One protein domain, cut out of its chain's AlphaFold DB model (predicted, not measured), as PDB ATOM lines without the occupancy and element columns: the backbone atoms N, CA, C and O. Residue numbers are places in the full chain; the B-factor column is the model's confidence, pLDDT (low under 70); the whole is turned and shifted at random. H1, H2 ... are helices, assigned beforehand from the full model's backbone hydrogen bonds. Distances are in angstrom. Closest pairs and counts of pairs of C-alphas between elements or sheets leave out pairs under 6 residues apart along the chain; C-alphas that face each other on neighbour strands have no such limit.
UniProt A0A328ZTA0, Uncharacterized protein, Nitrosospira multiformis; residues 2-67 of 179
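What this domain is: This is residues 2 to 67 of the 179 residues of an uncharacterized protein of Nitrosospira multiformis (UniProt A0A328ZTA0). Two long helices, H1 and H3, make a loose, open V, joined at its closed end by a small turn of chain, residues 27 to 39, that holds the four-residue helix H2. The two arms meet nowhere: residues 2 to 29 and residues 47 to 67 stand free, and the space between the arms is open. The printed part has 66 residues with three named helices, H1, H2 and H3 in that order, and no named strand; the class is all helix. The whole is loose, with a radius of gyration of the C-alphas of 15.7 A, and elongated, with spans of 47 by 26 by 20 A.

Where its parts are: H1 runs from Glu 2, with its C-alpha at (-160.407, -71.224, 76.995), to Tyr 26, and is 35.3 A long from first to last C-alpha. H2 holds residues 33 to 36 and is 5.0 A long. H3, the longest helix, runs from Ser 40, with its C-alpha at (-160.998, -102.688, 104.529), to Leu 66, with its C-alpha at (-145.332, -91.084, 70.766), and is 39.0 A long.

How they stand to each other: H1 touches no helix; it is apart from H2 and apart from H3. A short link of 6 residues joins H1 to H2. H2 and H3 are close but not clearly touching; their closest C-alphas, those of Phe 35 and Thr 43, are 6.9 A apart. In H1 and H3 every O i to N i+4 pair is within hydrogen-bond range, while H2 is too short for such a pair.

The domain as a whole: The two C-alphas farthest apart, those of Glu 2 and Met 37, are 48.8 A apart. The printed part has no cut. The link from H2 to H3 is tight, with 3 residues, and no link is long. The mean pLDDT of the printed part of this model is 78.8; residues 3 to 5, 8 to 9, 12 and 30 are under 70.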
ATOM      1  N   GLU A   2    -159.390 -70.312  77.571       70.62
ATOM      2  CA  GLU A   2    -160.407 -71.224  76.995       70.62
ATOM      3  C   GLU A   2    -159.870 -72.579  76.506       70.62
ATOM      4  O   GLU A   2    -160.481 -73.614  76.756       70.62
ATOM      5  N   LYS A   3    -158.696 -72.601  75.858       69.81
ATOM      6  CA  LYS A   3    -158.076 -73.854  75.384       69.81
ATOM      7  C   LYS A   3    -157.756 -74.826  76.529       69.81
ATOM      8  O   LYS A   3    -157.942 -76.024  76.364       69.81
ATOM      9  N   PHE A   4    -157.329 -74.311  77.684       66.50
ATOM     10  CA  PHE A   4    -157.033 -75.119  78.872       66.50
ATOM     11  C   PHE A   4    -158.307 -75.750  79.443       66.50
ATOM     12  O   PHE A   4    -158.347 -76.958  79.644       66.50
ATOM     13  N   TRP A   5    -159.372 -74.960  79.609       68.50
ATOM     14  CA  TRP A   5    -160.660 -75.456  80.102       68.50
ATOM     15  C   TRP A   5    -161.304 -76.474  79.167       68.50
ATOM     16  O   TRP A   5    -161.854 -77.466  79.632       68.50
ATOM     17  N   LYS A   6    -161.182 -76.282  77.848       70.56
ATOM     18  CA  LYS A   6    -161.689 -77.237  76.860       70.56
ATOM     19  C   LYS A   6    -160.961 -78.580  76.955       70.56
ATOM     20  O   LYS A   6    -161.616 -79.610  77.017       70.56
ATOM     21  N   ILE A   7    -159.629 -78.566  77.049       70.38
ATOM     22  CA  ILE A   7    -158.824 -79.785  77.223       70.38
ATOM     23  C   ILE A   7    -159.126 -80.442  78.575       70.38
ATOM     24  O   ILE A   7    -159.358 -81.646  78.619       70.38
ATOM     25  N   ALA A   8    -159.201 -79.669  79.660       65.44
ATOM     26  CA  ALA A   8    -159.515 -80.179  80.993       65.44
ATOM     27  C   ALA A   8    -160.913 -80.818  81.065       65.44
ATOM     28  O   ALA A   8    -161.066 -81.865  81.683       65.44
ATOM     29  N   LEU A   9    -161.917 -80.245  80.393       68.44
ATOM     30  CA  LEU A   9    -163.269 -80.810  80.320       68.44
ATOM     31  C   LEU A   9    -163.350 -82.027  79.394       68.44
ATOM     32  O   LEU A   9    -164.075 -82.968  79.701       68.44
ATOM     33  N   THR A  10    -162.602 -82.053  78.288       72.25
ATOM     34  CA  THR A  10    -162.538 -83.231  77.408       72.25
ATOM     35  C   THR A  10    -161.834 -84.401  78.098       72.25
ATOM     36  O   THR A  10    -162.354 -85.513  78.101       72.25
ATOM     37  N   VAL A  11    -160.690 -84.153  78.740       71.12
ATOM     38  CA  VAL A  11    -159.939 -85.173  79.488       71.12
ATOM     39  C   VAL A  11    -160.698 -85.590  80.748       71.12
ATOM     40  O   VAL A  11    -160.815 -86.780  81.027       71.12
ATOM     41  N   GLY A  12    -161.278 -84.630  81.471       69.62
ATOM     42  CA  GLY A  12    -162.103 -84.877  82.649       69.62
ATOM     43  C   GLY A  12    -163.348 -85.694  82.320       69.62
ATOM     44  O   GLY A  12    -163.595 -86.687  82.989       69.62
ATOM     45  N   GLY A  13    -164.072 -85.344  81.250       71.19
ATOM     46  CA  GLY A  13    -165.261 -86.064  80.787       71.19
ATOM     47  C   GLY A  13    -164.966 -87.491  80.320       71.19
ATOM     48  O   GLY A  13    -165.707 -88.413  80.657       71.19
ATOM     49  N   LEU A  14    -163.853 -87.702  79.610       70.69
ATOM     50  CA  LEU A  14    -163.376 -89.049  79.277       70.69
ATOM     51  C   LEU A  14    -162.988 -89.837  80.535       70.69
ATOM     52  O   LEU A  14    -163.291 -91.025  80.628       70.69
ATOM     53  N   GLY A  15    -162.387 -89.172  81.523       71.06
ATOM     54  CA  GLY A  15    -162.074 -89.752  82.828       71.06
ATOM     55  C   GLY A  15    -163.320 -90.210  83.586       71.06
ATOM     56  O   GLY A  15    -163.338 -91.329  84.092       71.06
ATOM     57  N   THR A  16    -164.390 -89.407  83.618       70.00
ATOM     58  CA  THR A  16    -165.652 -89.782  84.277       70.00
ATOM     59  C   THR A  16    -166.348 -90.936  83.570       70.00
ATOM     60  O   THR A  16    -166.834 -91.847  84.234       70.00
ATOM     61  N   VAL A  17    -166.372 -90.936  82.233       71.94
ATOM     62  CA  VAL A  17    -166.934 -92.049  81.450       71.94
ATOM     63  C   VAL A  17    -166.112 -93.320  81.661       71.94
ATOM     64  O   VAL A  17    -166.684 -94.381  81.895       71.94
ATOM     65  N   GLY A  18    -164.780 -93.218  81.667       71.19
ATOM     66  CA  GLY A  18    -163.882 -94.336  81.957       71.19
ATOM     67  C   GLY A  18    -164.075 -94.893  83.367       71.19
ATOM     68  O   GLY A  18    -164.229 -96.101  83.530       71.19
ATOM     69  N   ALA A  19    -164.155 -94.025  84.377       70.25
ATOM     70  CA  ALA A  19    -164.425 -94.415  85.759       70.25
ATOM     71  C   ALA A  19    -165.813 -95.052  85.919       70.25
ATOM     72  O   ALA A  19    -165.957 -96.026  86.652       70.25
ATOM     73  N   PHE A  20    -166.825 -94.551  85.204       71.44
ATOM     74  CA  PHE A  20    -168.171 -95.122  85.204       71.44
ATOM     75  C   PHE A  20    -168.224 -96.493  84.519       71.44
ATOM     76  O   PHE A  20    -168.828 -97.416  85.059       71.44
ATOM     77  N   ILE A  21    -167.567 -96.661  83.366       71.19
ATOM     78  CA  ILE A  21    -167.460 -97.953  82.668       71.19
ATOM     79  C   ILE A  21    -166.686 -98.952  83.530       71.19
ATOM     80  O   ILE A  21    -167.132-100.086  83.690       71.19
ATOM     81  N   PHE A  22    -165.574 -98.530  84.132       70.62
ATOM     82  CA  PHE A  22    -164.810 -99.354  85.063       70.62
ATOM     83  C   PHE A  22    -165.675 -99.762  86.260       70.62
ATOM     84  O   PHE A  22    -165.839-100.944  86.537       70.62
ATOM     85  N   TRP A  23    -166.331 -98.813  86.925       71.38
ATOM     86  CA  TRP A  23    -167.252 -99.129  88.013       71.38
ATOM     87  C   TRP A  23    -168.355-100.100  87.574       71.38
ATOM     88  O   TRP A  23    -168.616-101.076  88.266       71.38
ATOM     89  N   SER A  24    -168.964 -99.886  86.406       75.44
ATOM     90  CA  SER A  24    -170.037-100.729  85.869       75.44
ATOM     91  C   SER A  24    -169.574-102.164  85.576       75.44
ATOM     92  O   SER A  24    -170.253-103.116  85.960       75.44
ATOM     93  N   LEU A  25    -168.395-102.334  84.965       71.56
ATOM     94  CA  LEU A  25    -167.834-103.646  84.616       71.56
ATOM     95  C   LEU A  25    -167.285-104.398  85.834       71.56
ATOM     96  O   LEU A  25    -167.432-105.615  85.932       71.56
ATOM     97  N   TYR A  26    -166.677-103.683  86.780       71.75
ATOM     98  CA  TYR A  26    -165.963-104.279  87.911       71.75
ATOM     99  C   TYR A  26    -166.777-104.292  89.213       71.75
ATOM    100  O   TYR A  26    -166.316-104.831  90.219       71.75
ATOM    101  N   LYS A  27    -168.024-103.797  89.215       71.88
ATOM    102  CA  LYS A  27    -168.915-103.873  90.388       71.88
ATOM    103  C   LYS A  27    -169.088-105.308  90.898       71.88
ATOM    104  O   LYS A  27    -169.143-105.528  92.102       71.88
ATOM    105  N   GLN A  28    -169.140-106.283  89.989       74.00
ATOM    106  CA  GLN A  28    -169.228-107.704  90.342       74.00
ATOM    107  C   GLN A  28    -167.895-108.274  90.846       74.00
ATOM    108  O   GLN A  28    -167.892-109.184  91.669       74.00
ATOM    109  N   TRP A  29    -166.755-107.722  90.428       73.31
ATOM    110  CA  TRP A  29    -165.448-108.164  90.923       73.31
ATOM    111  C   TRP A  29    -165.267-107.870  92.409       73.31
ATOM    112  O   TRP A  29    -164.729-108.704  93.129       73.31
ATOM    113  N   LEU A  30    -165.793-106.743  92.892       69.94
ATOM    114  CA  LEU A  30    -165.791-106.416  94.322       69.94
ATOM    115  C   LEU A  30    -166.648-107.379  95.162       69.94
ATOM    116  O   LEU A  30    -166.478-107.437  96.374       69.94
ATOM    117  N   SER A  31    -167.542-108.150  94.531       77.56
ATOM    118  CA  SER A  31    -168.316-109.207  95.196       77.56
ATOM    119  C   SER A  31    -167.630-110.577  95.192       77.56
ATOM    120  O   SER A  31    -168.198-111.545  95.697       77.56
ATOM    121  N   LEU A  32    -166.413-110.687  94.643       81.75
ATOM    122  CA  LEU A  32    -165.667-111.938  94.694       81.75
ATOM    123  C   LEU A  32    -165.314-112.287  96.151       81.75
ATOM    124  O   LEU A  32    -164.891-111.412  96.912       81.75
ATOM    125  N   PRO A  33    -165.406-113.571  96.541       83.06
ATOM    126  CA  PRO A  33    -165.187-114.002  97.922       83.06
ATOM    127  C   PRO A  33    -163.782-113.677  98.447       83.06
ATOM    128  O   PRO A  33    -163.602-113.516  99.650       83.06
ATOM    129  N   ILE A  34    -162.798-113.482  97.564       82.69
ATOM    130  CA  ILE A  34    -161.453-113.042  97.949       82.69
ATOM    131  C   ILE A  34    -161.452-111.670  98.641       82.69
ATOM    132  O   ILE A  34    -160.687-111.464  99.576       82.69
ATOM    133  N   PHE A  35    -162.351-110.758  98.250       78.31
ATOM    134  CA  PHE A  35    -162.481-109.443  98.884       78.31
ATOM    135  C   PHE A  35    -163.227-109.511 100.215       78.31
ATOM    136  O   PHE A  35    -162.973-108.691 101.088       78.31
ATOM    137  N   SER A  36    -164.082-110.521 100.416       80.81
ATOM    138  CA  SER A  36    -164.724-110.758 101.719       80.81
ATOM    139  C   SER A  36    -163.761-111.292 102.786       80.81
ATOM    140  O   SER A  36    -164.055-111.198 103.974       80.81
ATOM    141  N   MET A  37    -162.607-111.829 102.369       87.06
ATOM    142  CA  MET A  37    -161.545-112.305 103.263       87.06
ATOM    143  C   MET A  37    -160.518-111.220 103.619       87.06
ATOM    144  O   MET A  37    -159.667-111.451 104.476       87.06
ATOM    145  N   LEU A  38    -160.573-110.056 102.967       85.75
ATOM    146  CA  LEU A  38    -159.625-108.961 103.159       85.75
ATOM    147  C   LEU A  38    -160.202-107.905 104.100       85.75
ATOM    148  O   LEU A  38    -161.394-107.598 104.066       85.75
ATOM    149  N   SER A  39    -159.344-107.297 104.919       91.12
ATOM    150  CA  SER A  39    -159.754-106.125 105.689       91.12
ATOM    151  C   SER A  39    -160.014-104.926 104.763       91.12
ATOM    152  O   SER A  39    -159.559-104.878 103.612       91.12
ATOM    153  N   SER A  40    -160.739-103.928 105.273       85.00
ATOM    154  CA  SER A  40    -160.998-102.688 104.529       85.00
ATOM    155  C   SER A  40    -159.690-101.992 104.121       85.00
ATOM    156  O   SER A  40    -159.551-101.584 102.968       85.00
ATOM    157  N   ASP A  41    -158.694-101.980 105.013       90.88
ATOM    158  CA  ASP A  41    -157.376-101.384 104.761       90.88
ATOM    159  C   ASP A  41    -156.604-102.122 103.658       90.88
ATOM    160  O   ASP A  41    -156.045-101.498 102.759       90.88
ATOM    161  N   GLN A  42    -156.619-103.460 103.667       89.19
ATOM    162  CA  GLN A  42    -155.960-104.262 102.632       89.19
ATOM    163  C   GLN A  42    -156.611-104.061 101.262       89.19
ATOM    164  O   GLN A  42    -155.921-103.915 100.253       89.19
ATOM    165  N   THR A  43    -157.943-104.013 101.228       84.75
ATOM    166  CA  THR A  43    -158.700-103.761  99.997       84.75
ATOM    167  C   THR A  43    -158.374-102.379  99.432       84.75
ATOM    168  O   THR A  43    -158.180-102.229  98.223       84.75
ATOM    169  N   PHE A  44    -158.250-101.374 100.300       83.75
ATOM    170  CA  PHE A  44    -157.879-100.017  99.916       83.75
ATOM    171  C   PHE A  44    -156.458 -99.935  99.339       83.75
ATOM    172  O   PHE A  44    -156.263 -99.305  98.296       83.75
ATOM    173  N   GLU A  45    -155.474-100.603  99.951       88.31
ATOM    174  CA  GLU A  45    -154.105-100.645  99.414       88.31
ATOM    175  C   GLU A  45    -154.018-101.379  98.072       88.31
ATOM    176  O   GLU A  45    -153.364-100.900  97.141       88.31
ATOM    177  N   ILE A  46    -154.731-102.499  97.917       87.12
ATOM    178  CA  ILE A  46    -154.793-103.224  96.639       87.12
ATOM    179  C   ILE A  46    -155.384-102.330  95.546       87.12
ATOM    180  O   ILE A  46    -154.854-102.281  94.433       87.12
ATOM    181  N   MET A  47    -156.442-101.579  95.857       83.00
ATOM    182  CA  MET A  47    -157.076-100.697  94.880       83.00
ATOM    183  C   MET A  47    -156.170 -99.524  94.483       83.00
ATOM    184  O   MET A  47    -156.114 -99.162  93.307       83.00
ATOM    185  N   LYS A  48    -155.385 -98.979  95.425       82.81
ATOM    186  CA  LYS A  48    -154.337 -97.994  95.114       82.81
ATOM    187  C   LYS A  48    -153.265 -98.561  94.187       82.81
ATOM    188  O   LYS A  48    -152.907 -97.899  93.213       82.81
ATOM    189  N   MET A  49    -152.770 -99.773  94.454       88.00
ATOM    190  CA  MET A  49    -151.777-100.417  93.586       88.00
ATOM    191  C   MET A  49    -152.324-100.651  92.179       88.00
ATOM    192  O   MET A  49    -151.640-100.362  91.199       88.00
ATOM    193  N   PHE A  50    -153.571-101.113  92.069       83.94
ATOM    194  CA  PHE A  50    -154.227-101.310  90.779       83.94
ATOM    195  C   PHE A  50    -154.350 -99.997  89.993       83.94
ATOM    196  O   PHE A  50    -154.036 -99.951  88.799       83.94
ATOM    197  N   LEU A  51    -154.746 -98.911  90.664       83.12
ATOM    198  CA  LEU A  51    -154.841 -97.588  90.055       83.12
ATOM    199  C   LEU A  51    -153.473 -97.121  89.538       83.12
ATOM    200  O   LEU A  51    -153.355 -96.716  88.382       83.12
ATOM    201  N   LEU A  52    -152.430 -97.242  90.363       89.94
ATOM    202  CA  LEU A  52    -151.071 -96.842  90.002       89.94
ATOM    203  C   LEU A  52    -150.543 -97.641  88.803       89.94
ATOM    204  O   LEU A  52    -150.022 -97.045  87.861       89.94
ATOM    205  N   LEU A  53    -150.732 -98.963  88.795       87.38
ATOM    206  CA  LEU A  53    -150.340 -99.824  87.675       87.38
ATOM    207  C   LEU A  53    -151.093 -99.476  86.388       87.38
ATOM    208  O   LEU A  53    -150.494 -99.457  85.314       87.38
ATOM    209  N   THR A  54    -152.383 -99.149  86.485       82.25
ATOM    210  CA  THR A  54    -153.191 -98.742  85.327       82.25
ATOM    211  C   THR A  54    -152.651 -97.454  84.702       82.25
ATOM    212  O   THR A  54    -152.432 -97.398  83.491       82.25
ATOM    213  N   PHE A  55    -152.365 -96.432  85.515       84.69
ATOM    214  CA  PHE A  55    -151.781 -95.182  85.019       84.69
ATOM    215  C   PHE A  55    -150.349 -95.365  84.498       84.69
ATOM    216  O   PHE A  55    -150.013 -94.811  83.453       84.69
ATOM    217  N   ALA A  56    -149.521 -96.173  85.165       89.38
ATOM    218  CA  ALA A  56    -148.174 -96.491  84.696       89.38
ATOM    219  C   ALA A  56    -148.199 -97.201  83.332       89.38
ATOM    220  O   ALA A  56    -147.449 -96.833  82.431       89.38
ATOM    221  N   SER A  57    -149.108 -98.163  83.145       86.50
ATOM    222  CA  SER A  57    -149.311 -98.853  81.866       86.50
ATOM    223  C   SER A  57    -149.715 -97.885  80.751       86.50
ATOM    224  O   SER A  57    -149.129 -97.903  79.670       86.50
ATOM    225  N   LEU A  58    -150.651 -96.967  81.024       85.88
ATOM    226  CA  LEU A  58    -151.046 -95.936  80.060       85.88
ATOM    227  C   LEU A  58    -149.892 -94.995  79.698       85.88
ATOM    228  O   LEU A  58    -149.764 -94.627  78.533       85.88
ATOM    229  N   LEU A  59    -149.036 -94.631  80.658       88.19
ATOM    230  CA  LEU A  59    -147.841 -93.830  80.381       88.19
ATOM    231  C   LEU A  59    -146.853 -94.575  79.483       88.19
ATOM    232  O   LEU A  59    -146.341 -93.984  78.535       88.19
ATOM    233  N   VAL A  60    -146.619 -95.867  79.733       89.75
ATOM    234  CA  VAL A  60    -145.762 -96.705  78.880       89.75
ATOM    235  C   VAL A  60    -146.340 -96.810  77.470       89.75
ATOM    236  O   VAL A  60    -145.615 -96.612  76.501       89.75
ATOM    237  N   LEU A  61    -147.644 -97.059  77.332       84.81
ATOM    238  CA  LEU A  61    -148.307 -97.122  76.028       84.81
ATOM    239  C   LEU A  61    -148.269 -95.777  75.296       84.81
ATOM    240  O   LEU A  61    -147.981 -95.739  74.104       84.81
ATOM    241  N   GLY A  62    -148.510 -94.674  76.006       87.31
ATOM    242  CA  GLY A  62    -148.402 -93.325  75.457       87.31
ATOM    243  C   GLY A  62    -146.982 -93.012  74.993       87.31
ATOM    244  O   GLY A  62    -146.798 -92.475  73.906       87.31
ATOM    245  N   PHE A  63    -145.974 -93.414  75.768       87.38
ATOM    246  CA  PHE A  63    -144.572 -93.299  75.381       87.38
ATOM    247  C   PHE A  63    -144.278 -94.122  74.118       87.38
ATOM    248  O   PHE A  63    -143.804 -93.574  73.131       87.38
ATOM    249  N   LEU A  64    -144.636 -95.407  74.085       85.06
ATOM    250  CA  LEU A  64    -144.431 -96.259  72.905       85.06
ATOM    251  C   LEU A  64    -145.155 -95.737  71.654       85.06
ATOM    252  O   LEU A  64    -144.649 -95.880  70.547       85.06
ATOM    253  N   TYR A  65    -146.323 -95.120  71.823       81.88
ATOM    254  CA  TYR A  65    -147.072 -94.522  70.722       81.88
ATOM    255  C   TYR A  65    -146.432 -93.225  70.208       81.88
ATOM    256  O   TYR A  65    -146.373 -92.997  69.001       81.88
ATOM    257  N   LEU A  66    -145.949 -92.369  71.113       83.56
ATOM    258  CA  LEU A  66    -145.332 -91.084  70.766       83.56
ATOM    259  C   LEU A  66    -143.900 -91.223  70.242       83.56
ATOM    260  O   LEU A  66    -143.436 -90.347  69.517       83.56
ATOM    261  N   PHE A  67    -143.214 -92.310  70.587       77.19
ATOM    262  CA  PHE A  67    -141.878 -92.634  70.102       77.19
ATOM    263  C   PHE A  67    -141.954 -93.822  69.134       77.19
ATOM    264  O   PHE A  67    -141.612 -94.943  69.521       77.19
TER     265      PHE A  67